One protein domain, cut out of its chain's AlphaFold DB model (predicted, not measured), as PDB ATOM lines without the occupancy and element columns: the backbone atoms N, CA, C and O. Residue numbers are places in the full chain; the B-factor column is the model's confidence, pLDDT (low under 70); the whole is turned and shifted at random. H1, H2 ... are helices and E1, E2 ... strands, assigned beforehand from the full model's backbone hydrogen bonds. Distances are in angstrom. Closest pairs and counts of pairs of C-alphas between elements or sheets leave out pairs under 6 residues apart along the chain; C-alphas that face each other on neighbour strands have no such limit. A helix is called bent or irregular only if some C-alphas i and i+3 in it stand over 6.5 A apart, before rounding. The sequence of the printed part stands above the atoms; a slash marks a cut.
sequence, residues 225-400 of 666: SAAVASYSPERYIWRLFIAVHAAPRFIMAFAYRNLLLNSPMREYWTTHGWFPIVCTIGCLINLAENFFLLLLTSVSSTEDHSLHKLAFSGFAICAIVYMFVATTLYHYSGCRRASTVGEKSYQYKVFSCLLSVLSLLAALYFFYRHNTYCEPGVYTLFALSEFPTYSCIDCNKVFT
ATOM      1  N   SER A 225      71.892 -30.803   0.996       80.81
ATOM      2  CA  SER A 225      71.313 -31.964   0.319       80.81
ATOM      3  C   SER A 225      69.973 -31.645  -0.335       80.81
ATOM      4  O   SER A 225      69.772 -32.035  -1.480       80.81
ATOM      5  N   ALA A 226      69.072 -30.911   0.327       80.00
ATOM      6  CA  ALA A 226      67.806 -30.510  -0.287       80.00
ATOM      7  C   ALA A 226      68.018 -29.511  -1.440       80.00
ATOM      8  O   ALA A 226      67.394 -29.651  -2.492       80.00
ATOM      9  N   ALA A 227      68.934 -28.553  -1.287       80.38
ATOM     10  CA  ALA A 227      69.226 -27.533  -2.293       80.38
ATOM     11  C   ALA A 227      69.885 -28.088  -3.569       80.38
ATOM     12  O   ALA A 227      69.734 -27.502  -4.631       80.38
ATOM     13  N   VAL A 228      70.619 -29.203  -3.492       78.06
ATOM     14  CA  VAL A 228      71.291 -29.801  -4.667       78.06
ATOM     15  C   VAL A 228      70.536 -30.996  -5.253       78.06
ATOM     16  O   VAL A 228      70.834 -31.429  -6.367       78.06
ATOM     17  N   ALA A 229      69.571 -31.548  -4.514       71.31
ATOM     18  CA  ALA A 229      68.763 -32.696  -4.922       71.31
ATOM     19  C   ALA A 229      67.489 -32.309  -5.683       71.31
ATOM     20  O   ALA A 229      67.071 -33.041  -6.581       71.31
ATOM     21  N   SER A 230      66.857 -31.196  -5.294       68.00
ATOM     22  CA  SER A 230      65.428 -30.997  -5.548       68.00
ATOM     23  C   SER A 230      65.120 -30.518  -6.965       68.00
ATOM     24  O   SER A 230      64.166 -31.013  -7.570       68.00
ATOM     25  N   TYR A 231      65.923 -29.611  -7.537       71.38
ATOM     26  CA  TYR A 231      65.590 -29.013  -8.830       71.38
ATOM     27  C   TYR A 231      66.669 -29.166  -9.908       71.38
ATOM     28  O   TYR A 231      67.850 -29.427  -9.687       71.38
ATOM     29  N   SER A 232      66.225 -29.012 -11.153       72.88
ATOM     30  CA  SER A 232      67.087 -28.825 -12.323       72.88
ATOM     31  C   SER A 232      66.988 -27.359 -12.759       72.88
ATOM     32  O   SER A 232      65.867 -26.849 -12.808       72.88
ATOM     33  N   PRO A 233      68.099 -26.671 -13.098       79.94
ATOM     34  CA  PRO A 233      69.419 -27.216 -13.448       79.94
ATOM     35  C   PRO A 233      70.429 -27.352 -12.291       79.94
ATOM     36  O   PRO A 233      71.490 -27.936 -12.509       79.94
ATOM     37  N   GLU A 234      70.130 -26.847 -11.090       78.50
ATOM     38  CA  GLU A 234      71.055 -26.804  -9.936       78.50
ATOM     39  C   GLU A 234      71.708 -28.158  -9.618       78.50
ATOM     40  O   GLU A 234      72.928 -28.224  -9.451       78.50
ATOM     41  N   ARG A 235      70.944 -29.256  -9.673       82.50
ATOM     42  CA  ARG A 235      71.448 -30.621  -9.484       82.50
ATOM     43  C   ARG A 235      72.563 -30.995 -10.463       82.50
ATOM     44  O   ARG A 235      73.560 -31.607 -10.079       82.50
ATOM     45  N   TYR A 236      72.410 -30.641 -11.738       85.94
ATOM     46  CA  TYR A 236      73.406 -30.946 -12.770       85.94
ATOM     47  C   TYR A 236      74.620 -30.029 -12.673       85.94
ATOM     48  O   TYR A 236      75.745 -30.487 -12.867       85.94
ATOM     49  N   ILE A 237      74.400 -28.763 -12.315       88.12
ATOM     50  CA  ILE A 237      75.471 -27.795 -12.067       88.12
ATOM     51  C   ILE A 237      76.345 -28.276 -10.900       88.12
ATOM     52  O   ILE A 237      77.565 -28.353 -11.040       88.12
ATOM     53  N   TRP A 238      75.733 -28.684  -9.785       87.56
ATOM     54  CA  TRP A 238      76.441 -29.233  -8.627       87.56
ATOM     55  C   TRP A 238      77.268 -30.473  -8.987       87.56
ATOM     56  O   TRP A 238      78.460 -30.544  -8.685       87.56
ATOM     57  N   ARG A 239      76.662 -31.429  -9.702       89.88
ATOM     58  CA  ARG A 239      77.345 -32.651 -10.162       89.88
ATOM     59  C   ARG A 239      78.539 -32.355 -11.053       89.88
ATOM     60  O   ARG A 239      79.584 -32.973 -10.873       89.88
ATOM     61  N   LEU A 240      78.393 -31.415 -11.984       89.81
ATOM     62  CA  LEU A 240      79.479 -30.999 -12.861       89.81
ATOM     63  C   LEU A 240      80.650 -30.434 -12.050       89.81
ATOM     64  O   LEU A 240      81.784 -30.863 -12.249       89.81
ATOM     65  N   PHE A 241      80.384 -29.529 -11.103       90.44
ATOM     66  CA  PHE A 241      81.437 -28.955 -10.263       90.44
ATOM     67  C   PHE A 241      82.135 -30.018  -9.411       90.44
ATOM     68  O   PHE A 241      83.365 -30.090  -9.418       90.44
ATOM     69  N   ILE A 242      81.389 -30.891  -8.730       90.12
ATOM     70  CA  ILE A 242      81.997 -31.967  -7.934       90.12
ATOM     71  C   ILE A 242      82.813 -32.919  -8.818       90.12
ATOM     72  O   ILE A 242      83.924 -33.282  -8.433       90.12
ATOM     73  N   ALA A 243      82.331 -33.266 -10.015       89.75
ATOM     74  CA  ALA A 243      83.065 -34.115 -10.952       89.75
ATOM     75  C   ALA A 243      84.390 -33.476 -11.405       89.75
ATOM     76  O   ALA A 243      85.428 -34.137 -11.377       89.75
ATOM     77  N   VAL A 244      84.383 -32.182 -11.748       91.88
ATOM     78  CA  VAL A 244      85.600 -31.436 -12.126       91.88
ATOM     79  C   VAL A 244      86.599 -31.375 -10.965       91.88
ATOM     80  O   VAL A 244      87.803 -31.525 -11.170       91.88
ATOM     81  N   HIS A 245      86.116 -31.207  -9.733       90.06
ATOM     82  CA  HIS A 245      86.968 -31.155  -8.544       90.06
ATOM     83  C   HIS A 245      87.426 -32.529  -8.032       90.06
ATOM     84  O   HIS A 245      88.369 -32.584  -7.237       90.06
ATOM     85  N   ALA A 246      86.812 -33.630  -8.469       90.44
ATOM     86  CA  ALA A 246      87.115 -34.964  -7.963       90.44
ATOM     87  C   ALA A 246      88.551 -35.402  -8.286       90.44
ATOM     88  O   ALA A 246      89.288 -35.802  -7.385       90.44
ATOM     89  N   ALA A 247      88.983 -35.277  -9.546       90.75
ATOM     90  CA  ALA A 247      90.317 -35.714  -9.963       90.75
ATOM     91  C   ALA A 247      91.457 -34.984  -9.212       90.75
ATOM     92  O   ALA A 247      92.314 -35.670  -8.646       90.75
ATOM     93  N   PRO A 248      91.457 -33.637  -9.085       93.56
ATOM     94  CA  PRO A 248      92.436 -32.936  -8.254       93.56
ATOM     95  C   PRO A 248      92.456 -33.403  -6.795       93.56
ATOM     96  O   PRO A 248      93.528 -33.506  -6.205       93.56
ATOM     97  N   ARG A 249      91.297 -33.718  -6.200       91.62
ATOM     98  CA  ARG A 249      91.217 -34.178  -4.803       91.62
ATOM     99  C   ARG A 249      91.878 -35.541  -4.603       91.62
ATOM    100  O   ARG A 249      92.646 -35.703  -3.654       91.62
ATOM    101  N   PHE A 250      91.662 -36.480  -5.524       92.44
ATOM    102  CA  PHE A 250      92.350 -37.774  -5.493       92.44
ATOM    103  C   PHE A 250      93.867 -37.616  -5.640       92.44
ATOM    104  O   PHE A 250      94.619 -38.205  -4.864       92.44
ATOM    105  N   ILE A 251      94.325 -36.769  -6.567       93.69
ATOM    106  CA  ILE A 251      95.757 -36.471  -6.737       93.69
ATOM    107  C   ILE A 251      96.340 -35.870  -5.449       93.69
ATOM    108  O   ILE A 251      97.403 -36.296  -4.994       93.69
ATOM    109  N   MET A 252      95.630 -34.927  -4.821       89.62
ATOM    110  CA  MET A 252      96.062 -34.287  -3.577       89.62
ATOM    111  C   MET A 252      96.188 -35.267  -2.406       89.62
ATOM    112  O   MET A 252      97.103 -35.107  -1.598       89.62
ATOM    113  N   ALA A 253      95.339 -36.297  -2.317       91.00
ATOM    114  CA  ALA A 253      95.454 -37.324  -1.277       91.00
ATOM    115  C   ALA A 253      96.804 -38.066  -1.358       91.00
ATOM    116  O   ALA A 253      97.516 -38.185  -0.355       91.00
ATOM    117  N   PHE A 254      97.206 -38.483  -2.564       92.94
ATOM    118  CA  PHE A 254      98.502 -39.131  -2.793       92.94
ATOM    119  C   PHE A 254      99.676 -38.159  -2.643       92.94
ATOM    120  O   PHE A 254     100.685 -38.501  -2.020       92.94
ATOM    121  N   ALA A 255      99.545 -36.937  -3.164       91.06
ATOM    122  CA  ALA A 255     100.578 -35.910  -3.055       91.06
ATOM    123  C   ALA A 255     100.866 -35.553  -1.590       91.06
ATOM    124  O   ALA A 255     102.028 -35.472  -1.195       91.06
ATOM    125  N   TYR A 256      99.827 -35.413  -0.761       87.56
ATOM    126  CA  TYR A 256      99.979 -35.113   0.663       87.56
ATOM    127  C   TYR A 256     100.633 -36.269   1.426       87.56
ATOM    128  O   TYR A 256     101.509 -36.036   2.259       87.56
ATOM    129  N   ARG A 257     100.289 -37.525   1.103       90.12
ATOM    130  CA  ARG A 257     100.991 -38.700   1.645       90.12
ATOM    131  C   ARG A 257     102.479 -38.673   1.289       90.12
ATOM    132  O   ARG A 257     103.311 -38.865   2.170       90.12
ATOM    133  N   ASN A 258     102.816 -38.428   0.024       88.69
ATOM    134  CA  ASN A 258     104.207 -38.405  -0.432       88.69
ATOM    135  C   ASN A 258     104.995 -37.243   0.188       88.69
ATOM    136  O   ASN A 258     106.137 -37.436   0.598       88.69
ATOM    137  N   LEU A 259     104.371 -36.070   0.335       86.25
ATOM    138  CA  LEU A 259     104.947 -34.926   1.047       86.25
ATOM    139  C   LEU A 259     105.291 -35.284   2.499       86.25
ATOM    140  O   LEU A 259     106.393 -35.000   2.956       86.25
ATOM    141  N   LEU A 260     104.359 -35.922   3.215       83.94
ATOM    142  CA  LEU A 260     104.574 -36.324   4.605       83.94
ATOM    143  C   LEU A 260     105.647 -37.408   4.735       83.94
ATOM    144  O   LEU A 260     106.405 -37.390   5.700       83.94
ATOM    145  N   LEU A 261     105.733 -38.345   3.787       83.44
ATOM    146  CA  LEU A 261     106.751 -39.399   3.801       83.44
ATOM    147  C   LEU A 261     108.155 -38.860   3.507       83.44
ATOM    148  O   LEU A 261     109.093 -39.281   4.177       83.44
ATOM    149  N   ASN A 262     108.275 -37.907   2.580       79.75
ATOM    150  CA  ASN A 262     109.548 -37.338   2.126       79.75
ATOM    151  C   ASN A 262     109.983 -36.084   2.910       79.75
ATOM    152  O   ASN A 262     110.948 -35.426   2.527       79.75
ATOM    153  N   SER A 263     109.279 -35.712   3.983       74.12
ATOM    154  CA  SER A 263     109.605 -34.529   4.783       74.12
ATOM    155  C   SER A 263     110.965 -34.705   5.496       74.12
ATOM    156  O   SER A 263     111.069 -35.593   6.348       74.12
ATOM    157  N   PRO A 264     111.983 -33.860   5.235       60.28
ATOM    158  CA  PRO A 264     113.356 -34.061   5.723       60.28
ATOM    159  C   PRO A 264     113.568 -33.699   7.206       60.28
ATOM    160  O   PRO A 264     114.644 -33.914   7.749       60.28
ATOM    161  N   MET A 265     112.553 -33.146   7.874       61.47
ATOM    162  CA  MET A 265     112.641 -32.577   9.228       61.47
ATOM    163  C   MET A 265     112.084 -33.532  10.297       61.47
ATOM    164  O   MET A 265     111.353 -33.100  11.190       61.47
ATOM    165  N   ARG A 266     112.352 -34.841  10.185       64.69
ATOM    166  CA  ARG A 266     111.780 -35.860  11.079       64.69
ATOM    167  C   ARG A 266     112.814 -36.411  12.066       64.69
ATOM    168  O   ARG A 266     113.939 -36.718  11.690       64.69
ATOM    169  N   GLU A 267     112.410 -36.584  13.324       62.47
ATOM    170  CA  GLU A 267     113.201 -37.296  14.334       62.47
ATOM    171  C   GLU A 267     113.367 -38.786  13.944       62.47
ATOM    172  O   GLU A 267     112.455 -39.414  13.393       62.47
ATOM    173  N   TYR A 268     114.537 -39.374  14.224       54.56
ATOM    174  CA  TYR A 268     114.932 -40.726  13.779       54.56
ATOM    175  C   TYR A 268     113.910 -41.825  14.155       54.56
ATOM    176  O   TYR A 268     113.536 -42.648  13.319       54.56
ATOM    177  N   TRP A 269     113.352 -41.773  15.368       52.22
ATOM    178  CA  TRP A 269     112.367 -42.737  15.888       52.22
ATOM    179  C   TRP A 269     111.015 -42.707  15.157       52.22
ATOM    180  O   TRP A 269     110.309 -43.713  15.078       52.22
ATOM    181  N   THR A 270     110.649 -41.568  14.573       59.50
ATOM    182  CA  THR A 270     109.402 -41.389  13.813       59.50
ATOM    183  C   THR A 270     109.566 -41.814  12.344       59.50
ATOM    184  O   THR A 270     108.592 -41.902  11.597       59.50
ATOM    185  N   THR A 271     110.793 -42.090  11.897       60.41
ATOM    186  CA  THR A 271     111.099 -42.435  10.497       60.41
ATOM    187  C   THR A 271     110.846 -43.917  10.194       60.41
ATOM    188  O   THR A 271     110.315 -44.226   9.130       60.41
ATOM    189  N   HIS A 272     111.090 -44.815  11.156       63.81
ATOM    190  CA  HIS A 272     110.923 -46.273  10.999       63.81
ATOM    191  C   HIS A 272     109.799 -46.898  11.849       63.81
ATOM    192  O   HIS A 272     109.648 -48.116  11.870       63.81
ATOM    193  N   GLY A 273     109.012 -46.083  12.558       73.44
ATOM    194  CA  GLY A 273     107.941 -46.541  13.449       73.44
ATOM    195  C   GLY A 273     106.536 -46.504  12.832       73.44
ATOM    196  O   GLY A 273     106.310 -46.836  11.674       73.44
ATOM    197  N   TRP A 274     105.564 -46.054  13.623       83.44
ATOM    198  CA  TRP A 274     104.134 -46.009  13.286       83.44
ATOM    199  C   TRP A 274     103.754 -44.987  12.194       83.44
ATOM    200  O   TRP A 274     102.699 -45.097  11.567       83.44
ATOM    201  N   PHE A 275     104.590 -43.975  11.947       85.44
ATOM    202  CA  PHE A 275     104.235 -42.815  11.122       85.44
ATOM    203  C   PHE A 275     103.958 -43.138   9.638       85.44
ATOM    204  O   PHE A 275     102.947 -42.655   9.122       85.44
ATOM    205  N   PRO A 276     104.761 -43.956   8.919       86.69
ATOM    206  CA  PRO A 276     104.463 -44.318   7.527       86.69
ATOM    207  C   PRO A 276     103.163 -45.122   7.374       86.69
ATOM    208  O   PRO A 276     102.438 -44.966   6.384       86.69
ATOM    209  N   ILE A 277     102.842 -45.942   8.381       89.00
ATOM    210  CA  ILE A 277     101.593 -46.708   8.448       89.00
ATOM    211  C   ILE A 277     100.418 -45.738   8.587       89.00
ATOM    212  O   ILE A 277      99.495 -45.775   7.775       89.00
ATOM    213  N   VAL A 278     100.486 -44.795   9.533       90.38
ATOM    214  CA  VAL A 278      99.424 -43.794   9.733       90.38
ATOM    215  C   VAL A 278      99.298 -42.834   8.544       90.38
ATOM    216  O   VAL A 278      98.183 -42.454   8.201       90.38
ATOM    217  N   CYS A 279     100.383 -42.507   7.834       90.38
ATOM    218  CA  CYS A 279     100.309 -41.765   6.565       90.38
ATOM    219  C   CYS A 279      99.540 -42.532   5.482       90.38
ATOM    220  O   CYS A 279      98.780 -41.940   4.715       90.38
ATOM    221  N   THR A 280      99.726 -43.851   5.415       91.12
ATOM    222  CA  THR A 280      99.014 -44.708   4.460       91.12
ATOM    223  C   THR A 280      97.543 -44.850   4.850       91.12
ATOM    224  O   THR A 280      96.679 -44.663   3.997       91.12
ATOM    225  N   ILE A 281      97.245 -45.054   6.135       93.12
ATOM    226  CA  ILE A 281      95.872 -45.057   6.665       93.12
ATOM    227  C   ILE A 281      95.184 -43.709   6.399       93.12
ATOM    228  O   ILE A 281      94.081 -43.680   5.866       93.12
ATOM    229  N   GLY A 282      95.846 -42.585   6.685       93.50
ATOM    230  CA  GLY A 282      95.314 -41.246   6.421       93.50
ATOM    231  C   GLY A 282      95.024 -41.000   4.939       93.50
ATOM    232  O   GLY A 282      94.015 -40.385   4.606       93.50
ATOM    233  N   CYS A 283      95.861 -41.527   4.040       94.88
ATOM    234  CA  CYS A 283      95.596 -41.497   2.603       94.88
ATOM    235  C   CYS A 283      94.351 -42.313   2.238       94.88
ATOM    236  O   CYS A 283      93.498 -41.807   1.517       94.88
ATOM    237  N   LEU A 284      94.212 -43.539   2.755       95.31
ATOM    238  CA  LEU A 284      93.038 -44.385   2.505       95.31
ATOM    239  C   LEU A 284      91.741 -43.733   3.003       95.31
ATOM    240  O   LEU A 284      90.737 -43.766   2.298       95.31
ATOM    241  N   ILE A 285      91.768 -43.092   4.175       95.56
ATOM    242  CA  ILE A 285      90.601 -42.387   4.723       95.56
ATOM    243  C   ILE A 285      90.226 -41.186   3.841       95.56
ATOM    244  O   ILE A 285      89.047 -40.993   3.570       95.56
ATOM    245  N   ASN A 286      91.201 -40.425   3.332       94.06
ATOM    246  CA  ASN A 286      90.937 -39.319   2.400       94.06
ATOM    247  C   ASN A 286      90.367 -39.824   1.056       94.06
ATOM    248  O   ASN A 286      89.443 -39.236   0.494       94.06
ATOM    249  N   LEU A 287      90.861 -40.956   0.541       95.38
ATOM    250  CA  LEU A 287      90.274 -41.592  -0.646       95.38
ATOM    251  C   LEU A 287      88.819 -42.015  -0.389       95.38
ATOM    252  O   LEU A 287      87.956 -41.758  -1.230       95.38
ATOM    253  N   ALA A 288      88.541 -42.608   0.776       95.25
ATOM    254  CA  ALA A 288      87.192 -42.986   1.187       95.25
ATOM    255  C   ALA A 288      86.271 -41.762   1.345       95.25
ATOM    256  O   ALA A 288      85.148 -41.785   0.849       95.25
ATOM    257  N   GLU A 289      86.753 -40.672   1.951       94.75
ATOM    258  CA  GLU A 289      86.025 -39.400   2.068       94.75
ATOM    259  C   GLU A 289      85.580 -38.881   0.691       94.75
ATOM    260  O   GLU A 289      84.401 -38.593   0.481       94.75
ATOM    261  N   ASN A 290      86.501 -38.818  -0.277       93.62
ATOM    262  CA  ASN A 290      86.188 -38.346  -1.629       93.62
ATOM    263  C   ASN A 290      85.259 -39.297  -2.391       93.62
ATOM    264  O   ASN A 290      84.404 -38.840  -3.151       93.62
ATOM    265  N   PHE A 291      85.389 -40.609  -2.175       94.19
ATOM    266  CA  PHE A 291      84.467 -41.592  -2.736       94.19
ATOM    267  C   PHE A 291      83.045 -41.408  -2.189       94.19
ATOM    268  O   PHE A 291      82.095 -41.338  -2.969       94.19
ATOM    269  N   PHE A 292      82.886 -41.257  -0.871       95.00
ATOM    270  CA  PHE A 292      81.579 -41.004  -0.266       95.00
ATOM    271  C   PHE A 292      80.982 -39.664  -0.705       95.00
ATOM    272  O   PHE A 292      79.777 -39.596  -0.934       95.00
ATOM    273  N   LEU A 293      81.799 -38.624  -0.908       91.88
ATOM    274  CA  LEU A 293      81.335 -37.348  -1.462       91.88
ATOM    275  C   LEU A 293      80.805 -37.488  -2.901       91.88
ATOM    276  O   LEU A 293      79.780 -36.893  -3.253       91.88
ATOM    277  N   LEU A 294      81.484 -38.280  -3.736       92.38
ATOM    278  CA  LEU A 294      81.016 -38.598  -5.086       92.38
ATOM    279  C   LEU A 294      79.717 -39.402  -5.051       92.38
ATOM    280  O   LEU A 294      78.774 -39.056  -5.765       92.38
ATOM    281  N   LEU A 295      79.641 -40.418  -4.190       91.31
ATOM    282  CA  LEU A 295      78.440 -41.231  -4.014       91.31
ATOM    283  C   LEU A 295      77.253 -40.361  -3.575       91.31
ATOM    284  O   LEU A 295      76.209 -40.388  -4.228       91.31
ATOM    285  N   LEU A 296      77.457 -39.510  -2.564       90.31
ATOM    286  CA  LEU A 296      76.478 -38.547  -2.050       90.31
ATOM    287  C   LEU A 296      75.968 -37.589  -3.137       90.31
ATOM    288  O   LEU A 296      74.795 -37.231  -3.158       90.31
ATOM    289  N   THR A 297      76.841 -37.186  -4.060       89.00
ATOM    290  CA  THR A 297      76.493 -36.284  -5.168       89.00
ATOM    291  C   THR A 297      75.778 -37.014  -6.317       89.00
ATOM    292  O   THR A 297      74.907 -36.456  -7.002       89.00
ATOM    293  N   SER A 298      76.136 -38.279  -6.543       86.12
ATOM    294  CA  SER A 298      75.573 -39.120  -7.602       86.12
ATOM    295  C   SER A 298      74.174 -39.651  -7.276       86.12
ATOM    296  O   SER A 298      73.359 -39.777  -8.191       86.12
ATOM    297  N   VAL A 299      73.861 -39.867  -5.994       85.88
ATOM    298  CA  VAL A 299      72.572 -40.391  -5.521       85.88
ATOM    299  C   VAL A 299      71.821 -39.297  -4.771       85.88
ATOM    300  O   VAL A 299      72.249 -38.849  -3.709       85.88
ATOM    301  N   SER A 300      70.698 -38.846  -5.333       80.94
ATOM    302  CA  SER A 300      69.857 -37.826  -4.697       80.94
ATOM    303  C   SER A 300      69.072 -38.401  -3.512       80.94
ATOM    304  O   SER A 300      68.629 -39.549  -3.563       80.94
ATOM    305  N   SER A 301      68.808 -37.588  -2.484       78.94
ATOM    306  CA  SER A 301      67.959 -37.969  -1.342       78.94
ATOM    307  C   SER A 301      66.521 -38.312  -1.746       78.94
ATOM    308  O   SER A 301      65.847 -39.062  -1.043       78.94
ATOM    309  N   THR A 302      66.069 -37.773  -2.881       71.50
ATOM    310  CA  THR A 302      64.760 -38.037  -3.492       71.50
ATOM    311  C   THR A 302      64.715 -39.341  -4.289       71.50
ATOM    312  O   THR A 302      63.628 -39.827  -4.576       71.50
ATOM    313  N   GLU A 303      65.869 -39.877  -4.702       79.75
ATOM    314  CA  GLU A 303      65.962 -41.098  -5.517       79.75
ATOM    315  C   GLU A 303      66.115 -42.334  -4.638       79.75
ATOM    316  O   GLU A 303      65.353 -43.285  -4.775       79.75
ATOM    317  N   ASP A 304      67.071 -42.297  -3.709       83.56
ATOM    318  CA  ASP A 304      67.262 -43.344  -2.711       83.56
ATOM    319  C   ASP A 304      67.694 -42.711  -1.388       83.56
ATOM    320  O   ASP A 304      68.855 -42.346  -1.176       83.56
ATOM    321  N   HIS A 305      66.729 -42.580  -0.480       81.56
ATOM    322  CA  HIS A 305      66.961 -41.982   0.827       81.56
ATOM    323  C   HIS A 305      67.944 -42.801   1.680       81.56
ATOM    324  O   HIS A 305      68.761 -42.228   2.407       81.56
ATOM    325  N   SER A 306      67.896 -44.132   1.588       86.12
ATOM    326  CA  SER A 306      68.716 -45.031   2.407       86.12
ATOM    327  C   SER A 306      70.181 -44.959   1.994       86.12
ATOM    328  O   SER A 306      71.061 -44.775   2.843       86.12
ATOM    329  N   LEU A 307      70.443 -45.040   0.689       88.00
ATOM    330  CA  LEU A 307      71.794 -44.943   0.146       88.00
ATOM    331  C   LEU A 307      72.374 -43.533   0.319       88.00
ATOM    332  O   LEU A 307      73.541 -43.396   0.690       88.00
ATOM    333  N   HIS A 308      71.561 -42.484   0.144       89.25
ATOM    334  CA  HIS A 308      71.987 -41.103   0.389       89.25
ATOM    335  C   HIS A 308      72.370 -40.875   1.860       89.25
ATOM    336  O   HIS A 308      73.419 -40.294   2.145       89.25
ATOM    337  N   LYS A 309      71.576 -41.391   2.810       86.50
ATOM    338  CA  LYS A 309      71.881 -41.325   4.249       86.50
ATOM    339  C   LYS A 309      73.186 -42.046   4.593       86.50
ATOM    340  O   LYS A 309      73.979 -41.528   5.384       86.50
ATOM    341  N   LEU A 310      73.415 -43.223   4.006       90.81
ATOM    342  CA  LEU A 310      74.659 -43.973   4.180       90.81
ATOM    343  C   LEU A 310      75.858 -43.187   3.632       90.81
ATOM    344  O   LEU A 310      76.855 -43.034   4.337       90.81
ATOM    345  N   ALA A 311      75.748 -42.647   2.416       92.06
ATOM    346  CA  ALA A 311      76.808 -41.872   1.778       92.06
ATOM    347  C   ALA A 311      77.148 -40.591   2.559       92.06
ATOM    348  O   ALA A 311      78.324 -40.295   2.763       92.06
ATOM    349  N   PHE A 312      76.134 -39.876   3.055       90.00
ATOM    350  CA  PHE A 312      76.314 -38.688   3.895       90.00
ATOM    351  C   PHE A 312      77.038 -39.026   5.202       90.00
ATOM    352  O   PHE A 312      78.011 -38.367   5.567       90.00
ATOM    353  N   SER A 313      76.600 -40.092   5.877       88.56
ATOM    354  CA  SER A 313      77.204 -40.539   7.137       88.56
ATOM    355  C   SER A 313      78.654 -40.989   6.931       88.56
ATOM    356  O   SER A 313      79.531 -40.605   7.704       88.56
ATOM    357  N   GLY A 314      78.923 -41.753   5.866       92.38
ATOM    358  CA  GLY A 314      80.271 -42.185   5.493       92.38
ATOM    359  C   GLY A 314      81.197 -41.004   5.196       92.38
ATOM    360  O   GLY A 314      82.296 -40.941   5.743       92.38
ATOM    361  N   PHE A 315      80.728 -40.026   4.416       93.81
ATOM    362  CA  PHE A 315      81.471 -38.794   4.132       93.81
ATOM    363  C   PHE A 315      81.818 -38.030   5.419       93.81
ATOM    364  O   PHE A 315      82.986 -37.718   5.643       93.81
ATOM    365  N   ALA A 316      80.834 -37.788   6.291       90.44
ATOM    366  CA  ALA A 316      81.035 -37.032   7.527       90.44
ATOM    367  C   ALA A 316      82.020 -37.719   8.492       90.44
ATOM    368  O   ALA A 316      82.908 -37.064   9.043       90.44
ATOM    369  N   ILE A 317      81.899 -39.041   8.673       91.56
ATOM    370  CA  ILE A 317      82.799 -39.816   9.541       91.56
ATOM    371  C   ILE A 317      84.221 -39.806   8.972       91.56
ATOM    372  O   ILE A 317      85.164 -39.481   9.695       91.56
ATOM    373  N   CYS A 318      84.389 -40.119   7.681       94.50
ATOM    374  CA  CYS A 318      85.706 -40.124   7.047       94.50
ATOM    375  C   CYS A 318      86.372 -38.743   7.100       94.50
ATOM    376  O   CYS A 318      87.550 -38.676   7.445       94.50
ATOM    377  N   ALA A 319      85.629 -37.658   6.856       92.00
ATOM    378  CA  ALA A 319      86.153 -36.293   6.913       92.00
ATOM    379  C   ALA A 319      86.676 -35.926   8.310       92.00
ATOM    380  O   ALA A 319      87.791 -35.417   8.443       92.00
ATOM    381  N   ILE A 320      85.922 -36.229   9.372       90.81
ATOM    382  CA  ILE A 320      86.358 -35.936  10.746       90.81
ATOM    383  C   ILE A 320      87.581 -36.765  11.121       90.81
ATOM    384  O   ILE A 320      88.572 -36.217  11.610       90.81
ATOM    385  N   VAL A 321      87.539 -38.078  10.876       93.69
ATOM    386  CA  VAL A 321      88.674 -38.956  11.185       93.69
ATOM    387  C   VAL A 321      89.909 -38.505  10.399       93.69
ATOM    388  O   VAL A 321      90.997 -38.412  10.973       93.69
ATOM    389  N   TYR A 322      89.753 -38.141   9.123       93.44
ATOM    390  CA  TYR A 322      90.842 -37.603   8.315       93.44
ATOM    391  C   TYR A 322      91.383 -36.285   8.874       93.44
ATOM    392  O   TYR A 322      92.599 -36.147   8.977       93.44
ATOM    393  N   MET A 323      90.535 -35.340   9.296       91.12
ATOM    394  CA  MET A 323      90.987 -34.078   9.901       91.12
ATOM    395  C   MET A 323      91.829 -34.308  11.162       91.12
ATOM    396  O   MET A 323      92.890 -33.688  11.309       91.12
ATOM    397  N   PHE A 324      91.420 -35.232  12.038       92.19
ATOM    398  CA  PHE A 324      92.201 -35.604  13.222       92.19
ATOM    399  C   PHE A 324      93.538 -36.252  12.848       92.19
ATOM    400  O   PHE A 324      94.595 -35.833  13.338       92.19
ATOM    401  N   VAL A 325      93.519 -37.237  11.944       91.62
ATOM    402  CA  VAL A 325      94.727 -37.938  11.482       91.62
ATOM    403  C   VAL A 325      95.682 -36.972  10.779       91.62
ATOM    404  O   VAL A 325      96.865 -36.936  11.103       91.62
ATOM    405  N   ALA A 326      95.188 -36.126   9.876       89.19
ATOM    406  CA  ALA A 326      95.986 -35.162   9.128       89.19
ATOM    407  C   ALA A 326      96.598 -34.079  10.029       89.19
ATOM    408  O   ALA A 326      97.747 -33.693   9.811       89.19
ATOM    409  N   THR A 327      95.869 -33.606  11.046       90.44
ATOM    410  CA  THR A 327      96.383 -32.629  12.024       90.44
ATOM    411  C   THR A 327      97.465 -33.249  12.909       90.44
ATOM    412  O   THR A 327      98.505 -32.630  13.142       90.44
ATOM    413  N   THR A 328      97.261 -34.498  13.332       88.69
ATOM    414  CA  THR A 328      98.235 -35.268  14.120       88.69
ATOM    415  C   THR A 328      99.499 -35.549  13.307       88.69
ATOM    416  O   THR A 328     100.602 -35.236  13.749       88.69
ATOM    417  N   LEU A 329      99.357 -36.054  12.078       88.00
ATOM    418  CA  LEU A 329     100.477 -36.283  11.164       88.00
ATOM    419  C   LEU A 329     101.245 -34.991  10.881       88.00
ATOM    420  O   LEU A 329     102.472 -34.998  10.893       88.00
ATOM    421  N   TYR A 330     100.550 -33.866  10.689       86.81
ATOM    422  CA  TYR A 330     101.199 -32.576  10.468       86.81
ATOM    423  C   TYR A 330     102.024 -32.125  11.684       86.81
ATOM    424  O   TYR A 330     103.131 -31.616  11.510       86.81
ATOM    425  N   HIS A 331     101.538 -32.372  12.906       85.06
ATOM    426  CA  HIS A 331     102.286 -32.088  14.132       85.06
ATOM    427  C   HIS A 331     103.603 -32.874  14.208       85.06
ATOM    428  O   HIS A 331     104.653 -32.275  14.444       85.06
ATOM    429  N   TYR A 332     103.551 -34.184  13.947       83.12
ATOM    430  CA  TYR A 332     104.711 -35.081  14.040       83.12
ATOM    431  C   TYR A 332     105.605 -35.095  12.788       83.12
ATOM    432  O   TYR A 332     106.710 -35.623  12.829       83.12
ATOM    433  N   SER A 333     105.169 -34.488  11.681       80.25
ATOM    434  CA  SER A 333     105.951 -34.399  10.435       80.25
ATOM    435  C   SER A 333     107.152 -33.446  10.501       80.25
ATOM    436  O   SER A 333     107.912 -33.359   9.542       80.25
ATOM    437  N   GLY A 334     107.277 -32.647  11.567       76.12
ATOM    438  CA  GLY A 334     108.275 -31.576  11.665       76.12
ATOM    439  C   GLY A 334     107.958 -30.323  10.834       76.12
ATOM    440  O   GLY A 334     108.493 -29.253  11.121       76.12
ATOM    441  N   CYS A 335     107.009 -30.392   9.888       76.38
ATOM    442  CA  CYS A 335     106.599 -29.261   9.039       76.38
ATOM    443  C   CYS A 335     106.044 -28.073   9.842       76.38
ATOM    444  O   CYS A 335     106.203 -26.921   9.438       76.38
ATOM    445  N   ARG A 336     105.434 -28.337  11.007       81.31
ATOM    446  CA  ARG A 336     104.986 -27.304  11.954       81.31
ATOM    447  C   ARG A 336     106.143 -26.412  12.421       81.31
ATOM    448  O   ARG A 336     106.005 -25.197  12.424       81.31
ATOM    449  N   ARG A 337     107.271 -27.022  12.805       78.88
ATOM    450  CA  ARG A 337     108.434 -26.333  13.397       78.88
ATOM    451  C   ARG A 337     109.367 -25.723  12.344       78.88
ATOM    452  O   ARG A 337     110.247 -24.951  12.697       78.88
ATOM    453  N   ALA A 338     109.170 -26.051  11.066       76.38
ATOM    454  CA  ALA A 338     110.026 -25.593   9.976       76.38
ATOM    455  C   ALA A 338     109.866 -24.097   9.644       76.38
ATOM    456  O   ALA A 338     110.787 -23.492   9.104       76.38
ATOM    457  N   SER A 339     108.706 -23.487   9.922       81.06
ATOM    458  CA  SER A 339     108.467 -22.063   9.644       81.06
ATOM    459  C   SER A 339     107.318 -21.482  10.473       81.06
ATOM    460  O   SER A 339     106.433 -22.202  10.935       81.06
ATOM    461  N   THR A 340     107.265 -20.151  10.586       82.94
ATOM    462  CA  THR A 340     106.136 -19.422  11.203       82.94
ATOM    463  C   THR A 340     104.812 -19.642  10.458       82.94
ATOM    464  O   THR A 340     103.742 -19.639  11.067       82.94
ATOM    465  N   VAL A 341     104.872 -19.884   9.144       84.50
ATOM    466  CA  VAL A 341     103.720 -20.275   8.315       84.50
ATOM    467  C   VAL A 341     103.234 -21.678   8.691       84.50
ATOM    468  O   VAL A 341     102.028 -21.919   8.756       84.50
ATOM    469  N   GLY A 342     104.164 -22.587   9.000       83.06
ATOM    470  CA  GLY A 342     103.874 -23.938   9.474       83.06
ATOM    471  C   GLY A 342     103.093 -23.952  10.788       83.06
ATOM    472  O   GLY A 342     102.107 -24.685  10.896       83.06
ATOM    473  N   GLU A 343     103.469 -23.095  11.741       85.38
ATOM    474  CA  GLU A 343     102.756 -22.932  13.016       85.38
ATOM    475  C   GLU A 343     101.339 -22.380  12.815       85.38
ATOM    476  O   GLU A 343     100.375 -22.945  13.335       85.38
ATOM    477  N   LYS A 344     101.179 -21.335  11.991       86.19
ATOM    478  CA  LYS A 344      99.850 -20.794  11.651       86.19
ATOM    479  C   LYS A 344      98.966 -21.845  10.974       86.19
ATOM    480  O   LYS A 344      97.803 -21.990  11.335       86.19
ATOM    481  N   SER A 345      99.516 -22.615  10.035       85.06
ATOM    482  CA  SER A 345      98.808 -23.722   9.371       85.06
ATOM    483  C   SER A 345      98.313 -24.769  10.375       85.06
ATOM    484  O   SER A 345      97.170 -25.219  10.285       85.06
ATOM    485  N   TYR A 346      99.126 -25.112  11.378       87.56
ATOM    486  CA  TYR A 346      98.713 -26.017  12.451       87.56
ATOM    487  C   TYR A 346      97.566 -25.434  13.293       87.56
ATOM    488  O   TYR A 346      96.577 -26.129  13.524       87.56
ATOM    489  N   GLN A 347      97.649 -24.159  13.686       88.00
ATOM    490  CA  GLN A 347      96.575 -23.484  14.426       88.00
ATOM    491  C   GLN A 347      95.254 -23.475  13.643       88.00
ATOM    492  O   GLN A 347      94.212 -23.812  14.205       88.00
ATOM    493  N   TYR A 348      95.295 -23.182  12.337       86.69
ATOM    494  CA  TYR A 348      94.109 -23.254  11.479       86.69
ATOM    495  C   TYR A 348      93.551 -24.675  11.380       86.69
ATOM    496  O   TYR A 348      92.343 -24.848  11.490       86.69
ATOM    497  N   LYS A 349      94.400 -25.701  11.235       87.56
ATOM    498  CA  LYS A 349      93.956 -27.107  11.204       87.56
ATOM    499  C   LYS A 349      93.253 -27.517  12.500       87.56
ATOM    500  O   LYS A 349      92.179 -28.107  12.435       87.56
ATOM    501  N   VAL A 350      93.817 -27.163  13.658       88.81
ATOM    502  CA  VAL A 350      93.208 -27.442  14.971       88.81
ATOM    503  C   VAL A 350      91.871 -26.715  15.116       88.81
ATOM    504  O   VAL A 350      90.875 -27.336  15.483       88.81
ATOM    505  N   PHE A 351      91.826 -25.425  14.776       88.19
ATOM    506  CA  PHE A 351      90.599 -24.632  14.833       88.19
ATOM    507  C   PHE A 351      89.510 -25.181  13.898       88.19
ATOM    508  O   PHE A 351      88.375 -25.374  14.329       88.19
ATOM    509  N   SER A 352      89.850 -25.497  12.645       85.19
ATOM    510  CA  SER A 352      88.919 -26.089  11.678       85.19
ATOM    511  C   SER A 352      88.427 -27.470  12.113       85.19
ATOM    512  O   SER A 352      87.243 -27.756  11.954       85.19
ATOM    513  N   CYS A 353      89.290 -28.303  12.703       87.75
ATOM    514  CA  CYS A 353      88.901 -29.607  13.241       87.75
ATOM    515  C   CYS A 353      87.902 -29.456  14.399       87.75
ATOM    516  O   CYS A 353      86.866 -30.121  14.409       87.75
ATOM    517  N   LEU A 354      88.171 -28.549  15.345       89.06
ATOM    518  CA  LEU A 354      87.275 -28.278  16.472       89.06
ATOM    519  C   LEU A 354      85.924 -27.725  16.000       89.06
ATOM    520  O   LEU A 354      84.878 -28.212  16.429       89.06
ATOM    521  N   LEU A 355      85.938 -26.758  15.079       86.81
ATOM    522  CA  LEU A 355      84.721 -26.191  14.503       86.81
ATOM    523  C   LEU A 355      83.902 -27.258  13.763       86.81
ATOM    524  O   LEU A 355      82.693 -27.327  13.958       86.81
ATOM    525  N   SER A 356      84.548 -28.124  12.974       86.62
ATOM    526  CA  SER A 356      83.875 -29.198  12.233       86.62
ATOM    527  C   SER A 356      83.217 -30.228  13.155       86.62
ATOM    528  O   SER A 356      82.117 -30.692  12.858       86.62
ATOM    529  N   VAL A 357      83.855 -30.577  14.278       89.38
ATOM    530  CA  VAL A 357      83.279 -31.498  15.273       89.38
ATOM    531  C   VAL A 357      82.062 -30.871  15.953       89.38
ATOM    532  O   VAL A 357      81.020 -31.517  16.044       89.38
ATOM    533  N   LEU A 358      82.157 -29.606  16.380       90.06
ATOM    534  CA  LEU A 358      81.021 -28.888  16.969       90.06
ATOM    535  C   LEU A 358      79.855 -28.758  15.979       90.06
ATOM    536  O   LEU A 358      78.706 -28.980  16.361       90.06
ATOM    537  N   SER A 359      80.154 -28.461  14.710       88.69
ATOM    538  CA  SER A 359      79.153 -28.376  13.641       88.69
ATOM    539  C   SER A 359      78.436 -29.709  13.437       88.69
ATOM    540  O   SER A 359      77.209 -29.732  13.374       88.69
ATOM    541  N   LEU A 360      79.171 -30.831  13.405       88.50
ATOM    542  CA  LEU A 360      78.555 -32.150  13.251       88.50
ATOM    543  C   LEU A 360      77.671 -32.510  14.451       88.50
ATOM    544  O   LEU A 360      76.566 -33.016  14.259       88.50
ATOM    545  N   LEU A 361      78.124 -32.253  15.681       91.56
ATOM    546  CA  LEU A 361      77.322 -32.528  16.879       91.56
ATOM    547  C   LEU A 361      76.019 -31.714  16.881       91.56
ATOM    548  O   LEU A 361      74.959 -32.258  17.198       91.56
ATOM    549  N   ALA A 362      76.080 -30.444  16.472       90.75
ATOM    550  CA  ALA A 362      74.898 -29.604  16.301       90.75
ATOM    551  C   ALA A 362      73.965 -30.143  15.200       90.75
ATOM    552  O   ALA A 362      72.759 -30.256  15.429       90.75
ATOM    553  N   ALA A 363      74.514 -30.543  14.049       88.88
ATOM    554  CA  ALA A 363      73.744 -31.123  12.949       88.88
ATOM    555  C   ALA A 363      73.021 -32.407  13.374       88.88
ATOM    556  O   ALA A 363      71.819 -32.542  13.148       88.88
ATOM    557  N   LEU A 364      73.712 -33.321  14.061       90.19
ATOM    558  CA  LEU A 364      73.114 -34.554  14.582       90.19
ATOM    559  C   LEU A 364      71.992 -34.265  15.583       90.19
ATOM    560  O   LEU A 364      70.927 -34.878  15.502       90.19
ATOM    561  N   TYR A 365      72.204 -33.311  16.491       93.06
ATOM    562  CA  TYR A 365      71.199 -32.910  17.473       93.06
ATOM    563  C   TYR A 365      69.939 -32.337  16.811       93.06
ATOM    564  O   TYR A 365      68.830 -32.791  17.107       93.06
ATOM    565  N   PHE A 366      70.087 -31.372  15.900       92.62
ATOM    566  CA  PHE A 366      68.940 -30.753  15.230       92.62
ATOM    567  C   PHE A 366      68.241 -31.714  14.269       92.62
ATOM    568  O   PHE A 366      67.012 -31.707  14.204       92.62
ATOM    569  N   PHE A 367      68.983 -32.590  13.587       88.25
ATOM    570  CA  PHE A 367      68.399 -33.625  12.736       88.25
ATOM    571  C   PHE A 367      67.562 -34.621  13.547       88.25
ATOM    572  O   PHE A 367      66.428 -34.923  13.176       88.25
ATOM    573  N   TYR A 368      68.085 -35.093  14.685       91.00
ATOM    574  CA  TYR A 368      67.335 -35.940  15.615       91.00
ATOM    575  C   TYR A 368      66.077 -35.228  16.129       91.00
ATOM    576  O   TYR A 368      64.972 -35.756  16.008       91.00
ATOM    577  N   ARG A 369      66.226 -33.997  16.635       91.06
ATOM    578  CA  ARG A 369      65.119 -33.213  17.196       91.06
ATOM    579  C   ARG A 369      64.016 -32.949  16.170       91.06
ATOM    580  O   ARG A 369      62.843 -33.091  16.504       91.06
ATOM    581  N   HIS A 370      64.382 -32.611  14.933       89.00
ATOM    582  CA  HIS A 370      63.425 -32.404  13.843       89.00
ATOM    583  C   HIS A 370      62.629 -33.676  13.545       89.00
ATOM    584  O   HIS A 370      61.407 -33.629  13.493       89.00
ATOM    585  N   ASN A 371      63.310 -34.819  13.428       87.06
ATOM    586  CA  ASN A 371      62.664 -36.092  13.100       87.06
ATOM    587  C   ASN A 371      61.813 -36.668  14.244       87.06
ATOM    588  O   ASN A 371      60.954 -37.506  13.989       87.06
ATOM    589  N   THR A 372      62.051 -36.271  15.498       88.94
ATOM    590  CA  THR A 372      61.266 -36.746  16.653       88.94
ATOM    591  C   THR A 372      60.109 -35.817  17.008       88.94
ATOM    592  O   THR A 372      59.026 -36.300  17.326       88.94
ATOM    593  N   TYR A 373      60.325 -34.500  16.980       87.50
ATOM    594  CA  TYR A 373      59.359 -33.531  17.510       87.50
ATOM    595  C   TYR A 373      58.677 -32.681  16.437       87.50
ATOM    596  O   TYR A 373      57.693 -32.020  16.757       87.50
ATOM    597  N   CYS A 374      59.172 -32.687  15.192       87.56
ATOM    598  CA  CYS A 374      58.626 -31.901  14.083       87.56
ATOM    599  C   CYS A 374      58.321 -30.439  14.479       87.56
ATOM    600  O   CYS A 374      57.250 -29.914  14.194       87.56
ATOM    601  N   GLU A 375      59.240 -29.772  15.182       85.75
ATOM    602  CA  GLU A 375      59.064 -28.374  15.591       85.75
ATOM    603  C   GLU A 375      59.383 -27.413  14.424       85.75
ATOM    604  O   GLU A 375      60.395 -27.601  13.737       85.75
ATOM    605  N   PRO A 376      58.586 -26.345  14.210       84.69
ATOM    606  CA  PRO A 376      58.866 -25.349  13.176       84.69
ATOM    607  C   PRO A 376      60.253 -24.714  13.339       84.69
ATOM    608  O   PRO A 376      60.644 -24.324  14.441       84.69
ATOM    609  N   GLY A 377      60.997 -24.589  12.240       83.19
ATOM    610  CA  GLY A 377      62.317 -23.959  12.219       83.19
ATOM    611  C   GLY A 377      63.494 -24.824  12.688       83.19
ATOM    612  O   GLY A 377      64.640 -24.419  12.488       83.19
ATOM    613  N   VAL A 378      63.286 -26.023  13.247       87.88
ATOM    614  CA  VAL A 378      64.408 -26.876  13.700       87.88
ATOM    615  C   VAL A 378      65.224 -27.416  12.525       87.88
ATOM    616  O   VAL A 378      66.452 -27.434  12.589       87.88
ATOM    617  N   TYR A 379      64.583 -27.750  11.402       85.44
ATOM    618  CA  TYR A 379      65.306 -28.131  10.184       85.44
ATOM    619  C   TYR A 379      66.135 -26.977   9.602       85.44
ATOM    620  O   TYR A 379      67.176 -27.201   8.995       85.44
ATOM    621  N   THR A 380      65.720 -25.729   9.842       87.38
ATOM    622  CA  THR A 380      66.517 -24.548   9.469       87.38
ATOM    623  C   THR A 380      67.808 -24.482  10.290       87.38
ATOM    624  O   THR A 380      68.859 -24.153   9.748       87.38
ATOM    625  N   LEU A 381      67.763 -24.830  11.581       87.56
ATOM    626  CA  LEU A 381      68.959 -24.911  12.429       87.56
ATOM    627  C   LEU A 381      69.879 -26.065  12.012       87.56
ATOM    628  O   LEU A 381      71.098 -25.900  12.015       87.56
ATOM    629  N   PHE A 382      69.301 -27.193  11.591       88.31
ATOM    630  CA  PHE A 382      70.047 -28.273  10.945       88.31
ATOM    631  C   PHE A 382      70.758 -27.770   9.678       88.31
ATOM    632  O   PHE A 382      71.976 -27.888   9.585       88.31
ATOM    633  N   ALA A 383      70.044 -27.111   8.763       84.94
ATOM    634  CA  ALA A 383      70.641 -26.536   7.560       84.94
ATOM    635  C   ALA A 383      71.765 -25.536   7.892       84.94
ATOM    636  O   ALA A 383      72.844 -25.607   7.316       84.94
ATOM    637  N   LEU A 384      71.572 -24.647   8.873       84.12
ATOM    638  CA  LEU A 384      72.606 -23.699   9.312       84.12
ATOM    639  C   LEU A 384      73.867 -24.379   9.843       84.12
ATOM    640  O   LEU A 384      74.959 -23.867   9.624       84.12
ATOM    641  N   SER A 385      73.737 -25.524  10.512       83.12
ATOM    642  CA  SER A 385      74.896 -26.294  10.979       83.12
ATOM    643  C   SER A 385      75.687 -26.972   9.850       83.12
ATOM    644  O   SER A 385      76.802 -27.437  10.089       83.12
ATOM    645  N   GLU A 386      75.161 -26.991   8.621       75.69
ATOM    646  CA  GLU A 386      75.899 -27.399   7.418       75.69
ATOM    647  C   GLU A 386      76.683 -26.231   6.784       75.69
ATOM    648  O   GLU A 386      77.658 -26.463   6.066       75.69
ATOM    649  N   PHE A 387      76.301 -24.973   7.052       64.81
ATOM    650  CA  PHE A 387      76.904 -23.781   6.445       64.81
ATOM    651  C   PHE A 387      77.909 -23.084   7.384       64.81
ATOM    652  O   PHE A 387      77.515 -22.526   8.407       64.81
ATOM    653  N   PRO A 388      79.200 -22.982   7.016       53.09
ATOM    654  CA  PRO A 388      80.173 -22.191   7.777       53.09
ATOM    655  C   PRO A 388      80.204 -20.698   7.387       53.09
ATOM    656  O   PRO A 388      80.966 -19.927   7.974       53.09
ATOM    657  N   THR A 389      79.421 -20.268   6.388       55.62
ATOM    658  CA  THR A 389      79.460 -18.900   5.840       55.62
ATOM    659  C   THR A 389      78.068 -18.333   5.612       55.62
ATOM    660  O   THR A 389      77.187 -19.017   5.096       55.62
ATOM    661  N   TYR A 390      77.905 -17.052   5.924       61.22
ATOM    662  CA  TYR A 390      76.666 -16.301   5.743       61.22
ATOM    663  C   TYR A 390      76.811 -15.377   4.536       61.22
ATOM    664  O   TYR A 390      77.917 -14.965   4.204       61.22
ATOM    665  N   SER A 391      75.724 -15.010   3.867       64.94
ATOM    666  CA  SER A 391      75.767 -13.945   2.859       64.94
ATOM    667  C   SER A 391      74.577 -13.013   3.021       64.94
ATOM    668  O   SER A 391      73.508 -13.431   3.463       64.94
ATOM    669  N   CYS A 392      74.767 -11.730   2.717       67.50
ATOM    670  CA  CYS A 392      73.656 -10.788   2.693       67.50
ATOM    671  C   CYS A 392      72.902 -10.942   1.372       67.50
ATOM    672  O   CYS A 392      73.483 -10.739   0.310       67.50
ATOM    673  N   ILE A 393      71.603 -11.232   1.446       66.19
ATOM    674  CA  ILE A 393      70.721 -11.398   0.280       66.19
ATOM    675  C   ILE A 393      70.555 -10.114  -0.551       66.19
ATOM    676  O   ILE A 393      70.210 -10.154  -1.735       66.19
ATOM    677  N   ASP A 394      70.805  -8.958   0.065       68.56
ATOM    678  CA  ASP A 394      70.652  -7.663  -0.579       68.56
ATOM    679  C   ASP A 394      71.889  -7.272  -1.375       68.56
ATOM    680  O   ASP A 394      71.775  -7.031  -2.573       68.56
ATOM    681  N   CYS A 395      73.077  -7.300  -0.770       73.25
ATOM    682  CA  CYS A 395      74.322  -6.922  -1.450       73.25
ATOM    683  C   CYS A 395      75.169  -8.098  -1.965       73.25
ATOM    684  O   CYS A 395      76.241  -7.866  -2.521       73.25
ATOM    685  N   ASN A 396      74.727  -9.346  -1.771       70.75
ATOM    686  CA  ASN A 396      75.439 -10.587  -2.117       70.75
ATOM    687  C   ASN A 396      76.863 -10.695  -1.538       70.75
ATOM    688  O   ASN A 396      77.681 -11.485  -2.014       70.75
ATOM    689  N   LYS A 397      77.181  -9.916  -0.498       72.69
ATOM    690  CA  LYS A 397      78.469  -9.996   0.190       72.69
ATOM    691  C   LYS A 397      78.492 -11.243   1.070       72.69
ATOM    692  O   LYS A 397      77.543 -11.491   1.812       72.69
ATOM    693  N   VAL A 398      79.570 -12.017   0.974       65.44
ATOM    694  CA  VAL A 398      79.797 -13.228   1.771       65.44
ATOM    695  C   VAL A 398      80.573 -12.861   3.038       65.44
ATOM    696  O   VAL A 398      81.542 -12.105   2.982       65.44
ATOM    697  N   PHE A 399      80.133 -13.396   4.170       64.75
ATOM    698  CA  PHE A 399      80.635 -13.153   5.514       64.75
ATOM    699  C   PHE A 399      81.069 -14.468   6.172       64.75
ATOM    700  O   PHE A 399      80.410 -15.504   6.062       64.75
ATOM    701  N   THR A 400      82.163 -14.408   6.923       53.75
ATOM    702  CA  THR A 400      82.513 -15.402   7.948       53.75
ATOM    703  C   THR A 400      81.677 -15.189   9.217       53.75
ATOM    704  O   THR A 400      81.064 -14.130   9.387       53.75
TER     705      THR A 400
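AT A GLANCE: This is residues 225 to 400 of the 666 residues of an uncharacterized protein of Syphacia muris (UniProt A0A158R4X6). Four long helices, H2, H4, H5 and H6, run back and forth along the longest axis, each packing on the next without closing into a ring; H2 and H6 stay apart. H7 folds back on H6, H1 and H3 are short pieces at opposite ends, and residues 392 to 397 of a small E1-E2 hairpin stick out. The printed part has 176 residues, mostly helix, with seven named helices and then two antiparallel strands. It is elongated, 57 by 35 by 29 A, and only just loose, close to compact, with a radius of gyration of the C-alphas of 18.9 A.

IN THESE COORDINATES: H1, residues 225 to 229, begins at C-alpha 225 (71.313, -31.964, 0.319). H2, residues 234 to 261, was assigned as one helix by its hydrogen bonds but is bent, with C-alphas 244 and 247 6.7 A apart; its arms are H2a, 234 to 244, and H2b, 247 to 261, 21.8 A long. H3 is 268 to 271, H4 275 to 298, 34.4 A, H5 305 to 332, 40.6 A, H6 340 to 373, 49.3 A, and H7 378 to 386. E1 is 389 to 391, and E2, 398 to 400, ends at C-alpha 400 (82.513, -15.402, 7.948).

HOW THE PARTS SIT: H2b and H4 touch at Ala 253 and Cys 283, their closest C-alphas, 5.7 A, at a shallow tilt of 10 degrees, opposite ways. The hairpin H4 and H5 touches closest at C-alphas 292 and 315, 4.9 A; the hairpin H5 and H6 at 323 and 353, 6.0 A. In the hairpin E1 and E2, N 390 and O 399 are 2.9 A apart, within hydrogen-bond range. Every O i to N i+4 pair is within range in each helix or arm but H3, too short for one.

THE WHOLE: The C-alphas of Tyr 268 and Pro 376 are farthest apart, 58.1 A. The printed part has no cut and no long link. Its mean pLDDT is 84.0; residues 230, 264 to 272, 387 to 394 and 398 to 400 are under 70.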